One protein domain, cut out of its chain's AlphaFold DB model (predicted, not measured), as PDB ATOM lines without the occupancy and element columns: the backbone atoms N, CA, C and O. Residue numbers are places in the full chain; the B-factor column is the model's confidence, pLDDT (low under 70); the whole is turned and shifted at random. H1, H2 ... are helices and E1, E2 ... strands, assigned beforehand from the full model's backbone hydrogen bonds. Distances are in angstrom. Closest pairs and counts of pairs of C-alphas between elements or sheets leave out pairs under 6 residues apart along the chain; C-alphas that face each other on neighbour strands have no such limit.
ATOM      1  N   THR A 147     146.039 245.559 142.972       97.88
ATOM      2  CA  THR A 147     147.049 244.612 142.498       97.88
ATOM      3  C   THR A 147     148.379 244.826 143.223       97.88
ATOM      4  O   THR A 147     148.663 245.925 143.709       97.88
ATOM      5  N   VAL A 148     149.218 243.789 143.275       98.00
ATOM      6  CA  VAL A 148     150.590 243.897 143.795       98.00
ATOM      7  C   VAL A 148     151.353 244.999 143.058       98.00
ATOM      8  O   VAL A 148     151.940 245.849 143.718       98.00
ATOM      9  N   ALA A 149     151.280 245.059 141.725       98.19
ATOM     10  CA  ALA A 149     151.985 246.080 140.943       98.19
ATOM     11  C   ALA A 149     151.568 247.521 141.297       98.19
ATOM     12  O   ALA A 149     152.420 248.399 141.438       98.19
ATOM     13  N   GLU A 150     150.269 247.777 141.481       97.81
ATOM     14  CA  GLU A 150     149.780 249.099 141.900       97.81
ATOM     15  C   GLU A 150     150.301 249.474 143.291       97.81
ATOM     16  O   GLU A 150     150.718 250.611 143.517       97.81
ATOM     17  N   VAL A 151     150.286 248.524 144.229       97.25
ATOM     18  CA  VAL A 151     150.748 248.752 145.604       97.25
ATOM     19  C   VAL A 151     152.260 248.952 145.665       97.25
ATOM     20  O   VAL A 151     152.718 249.834 146.387       97.25
ATOM     21  N   GLU A 152     153.037 248.213 144.876       97.69
ATOM     22  CA  GLU A 152     154.483 248.424 144.737       97.69
ATOM     23  C   GLU A 152     154.802 249.848 144.272       97.69
ATOM     24  O   GLU A 152     155.661 250.512 144.856       97.69
ATOM     25  N   GLY A 153     154.058 250.354 143.284       97.12
ATOM     26  CA  GLY A 153     154.183 251.739 142.828       97.12
ATOM     27  C   GLY A 153     153.883 252.758 143.931       97.12
ATOM     28  O   GLY A 153     154.626 253.727 144.093       97.12
ATOM     29  N   LEU A 154     152.836 252.529 144.731       95.56
ATOM     30  CA  LEU A 154     152.485 253.399 145.862       95.56
ATOM     31  C   LEU A 154     153.560 253.397 146.956       95.56
ATOM     32  O   LEU A 154     153.901 254.452 147.489       95.56
ATOM     33  N   ILE A 155     154.108 252.228 147.281       96.25
ATOM     34  CA  ILE A 155     155.174 252.072 148.279       96.25
ATOM     35  C   ILE A 155     156.436 252.816 147.831       96.25
ATOM     36  O   ILE A 155     157.013 253.568 148.618       96.25
ATOM     37  N   ALA A 156     156.814 252.686 146.557       96.50
ATOM     38  CA  ALA A 156     157.957 253.397 145.991       96.50
ATOM     39  C   ALA A 156     157.772 254.926 146.036       96.50
ATOM     40  O   ALA A 156     158.694 255.644 146.420       96.50
ATOM     41  N   GLN A 157     156.570 255.431 145.728       95.19
ATOM     42  CA  GLN A 157     156.239 256.862 145.836       95.19
ATOM     43  C   GLN A 157     156.328 257.395 147.274       95.19
ATOM     44  O   GLN A 157     156.524 258.590 147.478       95.19
ATOM     45  N   LYS A 158     156.180 256.521 148.272       93.94
ATOM     46  CA  LYS A 158     156.321 256.849 149.697       93.94
ATOM     47  C   LYS A 158     157.742 256.641 150.225       93.94
ATOM     48  O   LYS A 158     157.955 256.782 151.424       93.94
ATOM     49  N   HIS A 159     158.704 256.334 149.350       95.69
ATOM     50  CA  HIS A 159     160.097 256.047 149.706       95.69
ATOM     51  C   HIS A 159     160.244 254.894 150.709       95.69
ATOM     52  O   HIS A 159     161.172 254.866 151.517       95.69
ATOM     53  N   LEU A 160     159.316 253.939 150.655       96.12
ATOM     54  CA  LEU A 160     159.343 252.729 151.462       96.12
ATOM     55  C   LEU A 160     159.886 251.559 150.642       96.12
ATOM     56  O   LEU A 160     159.908 251.582 149.410       96.12
ATOM     57  N   THR A 161     160.297 250.509 151.343       96.94
ATOM     58  CA  THR A 161     160.749 249.252 150.738       96.94
ATOM     59  C   THR A 161     159.897 248.083 151.213       96.94
ATOM     60  O   THR A 161     159.287 248.128 152.281       96.94
ATOM     61  N   ILE A 162     159.839 247.024 150.407       97.44
ATOM     62  CA  ILE A 162     159.119 245.800 150.754       97.44
ATOM     63  C   ILE A 162     160.126 244.806 151.312       97.44
ATOM     64  O   ILE A 162     161.018 244.363 150.591       97.44
ATOM     65  N   ALA A 163     159.977 244.454 152.586       96.69
ATOM     66  CA  ALA A 163     160.796 243.423 153.210       96.69
ATOM     67  C   ALA A 163     160.325 242.024 152.802       96.69
ATOM     68  O   ALA A 163     161.143 241.163 152.491       96.69
ATOM     69  N   HIS A 164     159.004 241.809 152.781       97.06
ATOM     70  CA  HIS A 164     158.408 240.490 152.580       97.06
ATOM     71  C   HIS A 164     157.105 240.546 151.785       97.06
ATOM     72  O   HIS A 164     156.299 241.466 151.938       97.06
ATOM     73  N   TYR A 165     156.872 239.498 150.995       97.94
ATOM     74  CA  TYR A 165     155.587 239.205 150.366       97.94
ATOM     75  C   TYR A 165     155.017 237.964 151.049       97.94
ATOM     76  O   TYR A 165     155.537 236.860 150.879       97.94
ATOM     77  N   ASN A 166     153.974 238.146 151.847       96.75
ATOM     78  CA  ASN A 166     153.285 237.067 152.539       96.75
ATOM     79  C   ASN A 166     152.046 236.679 151.729       96.75
ATOM     80  O   ASN A 166     151.048 237.404 151.700       96.75
ATOM     81  N   VAL A 167     152.141 235.555 151.021       96.44
ATOM     82  CA  VAL A 167     151.059 235.037 150.182       96.44
ATOM     83  C   VAL A 167     150.184 234.120 151.025       96.44
ATOM     84  O   VAL A 167     150.654 233.109 151.542       96.44
ATOM     85  N   GLN A 168     148.911 234.481 151.145       93.62
ATOM     86  CA  GLN A 168     147.917 233.815 151.973       93.62
ATOM     87  C   GLN A 168     147.000 232.946 151.118       93.62
ATOM     88  O   GLN A 168     146.137 233.438 150.392       93.62
ATOM     89  N   TRP A 169     147.184 231.639 151.226       90.50
ATOM     90  CA  TRP A 169     146.389 230.626 150.552       90.50
ATOM     91  C   TRP A 169     145.178 230.234 151.393       90.50
ATOM     92  O   TRP A 169     145.320 229.932 152.577       90.50
ATOM     93  N   SER A 170     144.003 230.172 150.769       87.88
ATOM     94  CA  SER A 170     142.819 229.545 151.363       87.88
ATOM     95  C   SER A 170     142.832 228.049 151.058       87.88
ATOM     96  O   SER A 170     142.852 227.650 149.893       87.88
ATOM     97  N   LEU A 171     142.832 227.221 152.098       84.94
ATOM     98  CA  LEU A 171     142.839 225.767 151.987       84.94
ATOM     99  C   LEU A 171     141.410 225.217 151.819       84.94
ATOM    100  O   LEU A 171     140.453 225.844 152.286       84.94
ATOM    101  N   PRO A 172     141.235 224.030 151.202       82.75
ATOM    102  CA  PRO A 172     139.912 223.421 151.014       82.75
ATOM    103  C   PRO A 172     139.139 223.146 152.313       82.75
ATOM    104  O   PRO A 172     137.915 223.083 152.292       82.75
ATOM    105  N   ASP A 173     139.840 222.988 153.437       84.56
ATOM    106  CA  ASP A 173     139.261 222.752 154.765       84.56
ATOM    107  C   ASP A 173     138.868 224.046 155.508       84.56
ATOM    108  O   ASP A 173     138.480 224.003 156.675       84.56
ATOM    109  N   GLY A 174     138.968 225.200 154.841       82.81
ATOM    110  CA  GLY A 174     138.615 226.510 155.386       82.81
ATOM    111  C   GLY A 174     139.735 227.206 156.162       82.81
ATOM    112  O   GLY A 174     139.551 228.348 156.585       82.81
ATOM    113  N   ARG A 175     140.902 226.575 156.340       86.62
ATOM    114  CA  ARG A 175     142.062 227.221 156.976       86.62
ATOM    115  C   ARG A 175     142.794 228.151 156.006       86.62
ATOM    116  O   ARG A 175     142.764 227.962 154.795       86.62
ATOM    117  N   GLY A 176     143.500 229.140 156.553       85.62
ATOM    118  CA  GLY A 176     144.461 229.959 155.812       85.62
ATOM    119  C   GLY A 176     145.897 229.469 156.019       85.62
ATOM    120  O   GLY A 176     146.234 228.990 157.102       85.62
ATOM    121  N   TYR A 177     146.754 229.620 155.010       88.56
ATOM    122  CA  TYR A 177     148.193 229.368 155.106       88.56
ATOM    123  C   TYR A 177     148.988 230.521 154.491       88.56
ATOM    124  O   TYR A 177     148.830 230.819 153.310       88.56
ATOM    125  N   GLY A 178     149.850 231.161 155.284       90.31
ATOM    126  CA  GLY A 178     150.769 232.198 154.813       90.31
ATOM    127  C   GLY A 178     152.137 231.620 154.459       90.31
ATOM    128  O   GLY A 178     152.706 230.872 155.251       90.31
ATOM    129  N   ASP A 179     152.683 231.993 153.302       92.06
ATOM    130  CA  ASP A 179     154.053 231.658 152.890       92.06
ATOM    131  C   ASP A 179     154.825 232.930 152.533       92.06
ATOM    132  O   ASP A 179     154.366 233.751 151.727       92.06
ATOM    133  N   LEU A 180     156.032 233.069 153.084       94.06
ATOM    134  CA  LEU A 180     156.964 234.100 152.640       94.06
ATOM    135  C   LEU A 180     157.475 233.726 151.249       94.06
ATOM    136  O   LEU A 180     158.228 232.768 151.067       94.06
ATOM    137  N   THR A 181     157.038 234.491 150.256       94.00
ATOM    138  CA  THR A 181     157.256 234.188 148.845       94.00
ATOM    139  C   THR A 181     158.241 235.193 148.244       94.00
ATOM    140  O   THR A 181     158.038 236.399 148.373       94.00
ATOM    141  N   PRO A 182     159.308 234.751 147.555       94.81
ATOM    142  CA  PRO A 182     160.197 235.665 146.844       94.81
ATOM    143  C   PRO A 182     159.441 236.462 145.780       94.81
ATOM    144  O   PRO A 182     158.599 235.900 145.078       94.81
ATOM    145  N   ARG A 183     159.802 237.736 145.578       95.94
ATOM    146  CA  ARG A 183     159.149 238.613 144.590       95.94
ATOM    147  C   ARG A 183     159.044 237.999 143.187       95.94
ATOM    148  O   ARG A 183     158.044 238.206 142.503       95.94
ATOM    149  N   SER A 184     160.037 237.216 142.762       95.50
ATOM    150  CA  SER A 184     160.047 236.545 141.452       95.50
ATOM    151  C   SER A 184     158.922 235.522 141.257       95.50
ATOM    152  O   SER A 184     158.634 235.152 140.123       95.50
ATOM    153  N   LYS A 185     158.286 235.063 142.341       93.75
ATOM    154  CA  LYS A 185     157.166 234.112 142.331       93.75
ATOM    155  C   LYS A 185     155.816 234.761 142.643       93.75
ATOM    156  O   LYS A 185     154.809 234.063 142.684       93.75
ATOM    157  N   VAL A 186     155.797 236.069 142.895       95.50
ATOM    158  CA  VAL A 186     154.571 236.823 143.158       95.50
ATOM    159  C   VAL A 186     154.047 237.371 141.839       95.50
ATOM    160  O   VAL A 186     154.718 238.174 141.183       95.50
ATOM    161  N   ASP A 187     152.843 236.950 141.459       95.75
ATOM    162  CA  ASP A 187     152.172 237.496 140.284       95.75
ATOM    163  C   ASP A 187     151.786 238.966 140.548       95.75
ATOM    164  O   ASP A 187     151.122 239.258 141.550       95.75
ATOM    165  N   PRO A 188     152.181 239.912 139.675       97.19
ATOM    166  CA  PRO A 188     151.861 241.327 139.845       97.19
ATOM    167  C   PRO A 188     150.353 241.626 139.872       97.19
ATOM    168  O   PRO A 188     149.966 242.683 140.368       97.19
ATOM    169  N   THR A 189     149.507 240.730 139.355       96.69
ATOM    170  CA  THR A 189     148.046 240.880 139.286       96.69
ATOM    171  C   THR A 189     147.314 240.359 140.524       96.69
ATOM    172  O   THR A 189     146.127 240.656 140.699       96.69
ATOM    173  N   TRP A 190     148.000 239.623 141.406       97.31
ATOM    174  CA  TRP A 190     147.422 239.181 142.675       97.31
ATOM    175  C   TRP A 190     147.010 240.362 143.546       97.31
ATOM    176  O   TRP A 190     147.474 241.490 143.373       97.31
ATOM    177  N   ARG A 191     146.094 240.109 144.481       97.25
ATOM    178  CA  ARG A 191     145.418 241.167 145.229       97.25
ATOM    179  C   ARG A 191     146.063 241.358 146.588       97.25
ATOM    180  O   ARG A 191     146.212 240.409 147.350       97.25
ATOM    181  N   VAL A 192     146.392 242.598 146.922       96.62
ATOM    182  CA  VAL A 192     146.831 242.961 148.270       96.62
ATOM    183  C   VAL A 192     145.606 243.048 149.178       96.62
ATOM    184  O   VAL A 192     144.604 243.690 148.855       96.62
ATOM    185  N   THR A 193     145.674 242.372 150.316       93.38
ATOM    186  CA  THR A 193     144.614 242.335 151.334       93.38
ATOM    187  C   THR A 193     144.878 243.346 152.443       93.38
ATOM    188  O   THR A 193     143.965 244.083 152.818       93.38
ATOM    189  N   SER A 194     146.127 243.436 152.899       91.88
ATOM    190  CA  SER A 194     146.629 244.447 153.831       91.88
ATOM    191  C   SER A 194     148.134 244.675 153.633       91.88
ATOM    192  O   SER A 194     148.793 243.994 152.842       91.88
ATOM    193  N   ILE A 195     148.673 245.671 154.334       93.75
ATOM    194  CA  ILE A 195     150.109 245.940 154.418       93.75
ATOM    195  C   ILE A 195     150.443 246.155 155.889       93.75
ATOM    196  O   ILE A 195     149.840 247.013 156.542       93.75
ATOM    197  N   GLU A 196     151.436 245.432 156.385       91.69
ATOM    198  CA  GLU A 196     151.901 245.523 157.770       91.69
ATOM    199  C   GLU A 196     153.257 246.241 157.835       91.69
ATOM    200  O   GLU A 196     154.114 245.994 156.977       91.69
ATOM    201  N   PRO A 197     153.499 247.114 158.829       94.31
ATOM    202  CA  PRO A 197     154.834 247.636 159.074       94.31
ATOM    203  C   PRO A 197     155.771 246.478 159.424       94.31
ATOM    204  O   PRO A 197     155.396 245.577 160.170       94.31
ATOM    205  N   TYR A 198     156.996 246.494 158.902       95.31
ATOM    206  CA  TYR A 198     157.981 245.451 159.199       95.31
ATOM    207  C   TYR A 198     159.160 245.984 160.009       95.31
ATOM    208  O   TYR A 198     159.526 245.394 161.016       95.31
ATOM    209  N   ALA A 199     159.735 247.105 159.584       96.69
ATOM    210  CA  ALA A 199     160.846 247.795 160.236       96.69
ATOM    211  C   ALA A 199     160.814 249.276 159.807       96.69
ATOM    212  O   ALA A 199     160.036 249.623 158.910       96.69
ATOM    213  N   PRO A 200     161.650 250.171 160.368       95.81
ATOM    214  CA  PRO A 200     161.732 251.549 159.888       95.81
ATOM    215  C   PRO A 200     161.963 251.624 158.371       95.81
ATOM    216  O   PRO A 200     162.972 251.135 157.864       95.81
ATOM    217  N   GLY A 201     161.013 252.222 157.645       95.19
ATOM    218  CA  GLY A 201     161.057 252.348 156.180       95.19
ATOM    219  C   GLY A 201     160.725 251.067 155.399       95.19
ATOM    220  O   GLY A 201     160.892 251.038 154.176       95.19
ATOM    221  N   GLN A 202     160.265 250.010 156.074       97.12
ATOM    222  CA  GLN A 202     159.993 248.706 155.470       97.12
ATOM    223  C   GLN A 202     158.589 248.199 155.797       97.12
ATOM    224  O   GLN A 202     158.122 248.303 156.933       97.12
ATOM    225  N   VAL A 203     157.942 247.579 154.813       96.25
ATOM    226  CA  VAL A 203     156.611 246.974 154.953       96.25
ATOM    227  C   VAL A 203     156.583 245.522 154.477       96.25
ATOM    228  O   VAL A 203     157.430 245.089 153.692       96.25
ATOM    229  N   MET A 204     155.584 244.773 154.934       95.94
ATOM    230  CA  MET A 204     155.234 243.439 154.457       95.94
ATOM    231  C   MET A 204     153.867 243.482 153.770       95.94
ATOM    232  O   MET A 204     152.897 243.990 154.333       95.94
ATOM    233  N   LEU A 205     153.777 242.936 152.557       96.62
ATOM    234  CA  LEU A 205     152.513 242.846 151.823       96.62
ATOM    235  C   LEU A 205     151.805 241.547 152.182       96.62
ATOM    236  O   LEU A 205     152.392 240.473 152.063       96.62
ATOM    237  N   MET A 206     150.527 241.650 152.534       95.31
ATOM    238  CA  MET A 206     149.637 240.507 152.706       95.31
ATOM    239  C   MET A 206     148.852 240.304 151.413       95.31
ATOM    240  O   MET A 206     148.094 241.181 150.993       95.31
ATOM    241  N   ILE A 207     149.035 239.167 150.748       96.94
ATOM    242  CA  ILE A 207     148.583 238.957 149.368       96.94
ATOM    243  C   ILE A 207     147.633 237.775 149.310       96.94
ATOM    244  O   ILE A 207     147.961 236.693 149.781       96.94
ATOM    245  N   SER A 208     146.482 237.972 148.683       94.38
ATOM    246  CA  SER A 208     145.584 236.893 148.296       94.38
ATOM    247  C   SER A 208     145.864 236.531 146.831       94.38
ATOM    248  O   SER A 208     145.660 237.369 145.939       94.38
ATOM    249  N   PRO A 209     146.388 235.322 146.568       93.00
ATOM    250  CA  PRO A 209     146.621 234.841 145.221       93.00
ATOM    251  C   PRO A 209     145.300 234.460 144.549       93.00
ATOM    252  O   PRO A 209     144.310 234.132 145.204       93.00
ATOM    253  N   ALA A 210     145.297 234.471 143.218       85.56
ATOM    254  CA  ALA A 210     144.209 233.902 142.434       85.56
ATOM    255  C   ALA A 210     144.517 232.436 142.093       85.56
ATOM    256  O   ALA A 210     145.633 232.119 141.681       85.56
ATOM    257  N   GLY A 211     143.514 231.562 142.202       82.31
ATOM    258  CA  GLY A 211     143.611 230.164 141.774       82.31
ATOM    259  C   GLY A 211     143.870 229.157 142.903       82.31
ATOM    260  O   GLY A 211     143.850 229.515 144.082       82.31
ATOM    261  N   PRO A 212     144.039 227.872 142.548       82.75
ATOM    262  CA  PRO A 212     144.192 226.793 143.516       82.75
ATOM    263  C   PRO A 212     145.541 226.856 144.236       82.75
ATOM    264  O   PRO A 212     146.526 227.374 143.710       82.75
ATOM    265  N   VAL A 213     145.592 226.252 145.425       85.44
ATOM    266  CA  VAL A 213     146.823 226.110 146.207       85.44
ATOM    267  C   VAL A 213     147.834 225.245 145.437       85.44
ATOM    268  O   VAL A 213     147.513 224.103 145.092       85.44
ATOM    269  N   PRO A 214     149.058 225.735 145.173       87.38
ATOM    270  CA  PRO A 214     150.080 224.966 144.478       87.38
ATOM    271  C   PRO A 214     150.484 223.702 145.246       87.38
ATOM    272  O   PRO A 214     150.571 223.701 146.477       87.38
ATOM    273  N   SER A 215     150.818 222.627 144.530       87.25
ATOM    274  CA  SER A 215     151.193 221.336 145.132       87.25
ATOM    275  C   SER A 215     152.409 221.424 146.059       87.25
ATOM    276  O   SER A 215     152.465 220.736 147.076       87.25
ATOM    277  N   ASN A 216     153.366 222.308 145.770       86.75
ATOM    278  CA  ASN A 216     154.517 222.548 146.640       86.75
ATOM    279  C   ASN A 216     154.123 223.207 147.974       86.75
ATOM    280  O   ASN A 216     154.783 222.961 148.979       86.75
ATOM    281  N   ILE A 217     153.062 224.018 147.996       86.88
ATOM    282  CA  ILE A 217     152.509 224.582 149.234       86.88
ATOM    283  C   ILE A 217     151.762 223.492 150.005       86.88
ATOM    284  O   ILE A 217     151.995 223.326 151.198       86.88
ATOM    285  N   MET A 218     150.962 222.671 149.316       84.50
ATOM    286  CA  MET A 218     150.301 221.509 149.928       84.50
ATOM    287  C   MET A 218     151.302 220.546 150.579       84.50
ATOM    288  O   MET A 218     151.059 220.062 151.682       84.50
ATOM    289  N   LYS A 219     152.459 220.322 149.943       86.62
ATOM    290  CA  LYS A 219     153.546 219.524 150.521       86.62
ATOM    291  C   LYS A 219     154.101 220.149 151.805       86.62
ATOM    292  O   LYS A 219     154.139 219.468 152.821       86.62
ATOM    293  N   LYS A 220     154.460 221.442 151.788       84.69
ATOM    294  CA  LYS A 220     154.945 222.158 152.987       84.69
ATOM    295  C   LYS A 220     153.970 222.038 154.163       84.69
ATOM    296  O   LYS A 220     154.399 221.886 155.301       84.69
ATOM    297  N   ILE A 221     152.667 222.113 153.890       82.56
ATOM    298  CA  ILE A 221     151.619 221.974 154.908       82.56
ATOM    299  C   ILE A 221     151.603 220.554 155.488       82.56
ATOM    300  O   ILE A 221     151.508 220.402 156.703       82.56
ATOM    301  N   GLY A 222     151.710 219.528 154.636       80.62
ATOM    302  CA  GLY A 222     151.805 218.133 155.071       80.62
ATOM    303  C   GLY A 222     153.030 217.878 155.951       80.62
ATOM    304  O   GLY A 222     152.898 217.289 157.020       80.62
ATOM    305  N   ASP A 223     154.187 218.404 155.548       80.06
ATOM    306  CA  ASP A 223     155.445 218.271 156.292       80.06
ATOM    307  C   ASP A 223     155.379 218.994 157.655       80.06
ATOM    308  O   ASP A 223     155.866 218.478 158.656       80.06
ATOM    309  N   ALA A 224     154.723 220.159 157.729       71.25
ATOM    310  CA  ALA A 224     154.539 220.907 158.979       71.25
ATOM    311  C   ALA A 224     153.558 220.244 159.967       71.25
ATOM    312  O   ALA A 224     153.572 220.566 161.155       71.25
ATOM    313  N   GLY A 225     152.685 219.352 159.484       63.25
ATOM    314  CA  GLY A 225     151.763 218.567 160.309       63.25
ATOM    315  C   GLY A 225     152.328 217.224 160.775       63.25
ATOM    316  O   GLY A 225     151.698 216.564 161.604       63.25
ATOM    317  N   ALA A 226     153.484 216.802 160.257       52.16
ATOM    318  CA  ALA A 226     154.142 215.578 160.689       52.16
ATOM    319  C   ALA A 226     154.787 215.784 162.075       52.16
ATOM    320  O   ALA A 226     155.414 216.822 162.308       52.16
TER     321      ALA A 226
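Overview. This is residues 147 to 226 of the 236 residues of an uncharacterized protein of Acrocarpospora pleiomorpha (UniProt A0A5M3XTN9). A strongly twisted sheet of four strands, made of two hairpins side by side, has helix H1 packed along one face, while H2 sits beyond the other end of the long axis, near edge strand E2. The printed part has 80 residues, with two named helices and four named strands in the order H1, E1, E2, E3, E4, H2. The sheet runs E2, E1, E4, E3 and is mixed; the class is mixed, helices and strands. The whole is only just compact, close to loose, with a radius of gyration of the C-alphas of 13.5 A, and elongated, spanning 42 by 24 by 22 A.

Arrangement. The inner strands E1, residues 161 to 170, and E4, residues 202 to 208, are parallel at 22 degrees, with N 166 and O 205 2.8 A apart, within hydrogen-bond range. E2, residues 176 to 180, forms an antiparallel hairpin with E1, N 169 to O 177 being 2.8 A. E3, residues 191 to 199, forms another with E4, N 193 to O 206 being 2.8 A; E3 bends by 59 degrees at residue 194. H1, residues 148 to 157, is on the sheet at a height of 9.4 A, over E4, and runs along the strands, at 14 degrees to E4 on the local plane. Its closest C-alphas to E3 are those of Val 148 and Val 192, 5.9 A. H2, residues 215 to 225, is on the sheet, near E2, and apart from H1. In H1 and H2 every O i to N i+4 pair is within hydrogen-bond range.

Along the chain. E1 measures 26.7 A, E3 22.5 A and E4 20.0 A. H1 begins at C-alpha 148 (150.590, 243.897, 143.795); H2 ends at C-alpha 225 (151.763, 218.567, 160.309).

Size, cuts and confidence. The farthest C-alphas, of Gln 157 and Ala 226, are 43.9 A apart. The printed part has no cut and no long link. Residues 225 to 226 have pLDDT under 70.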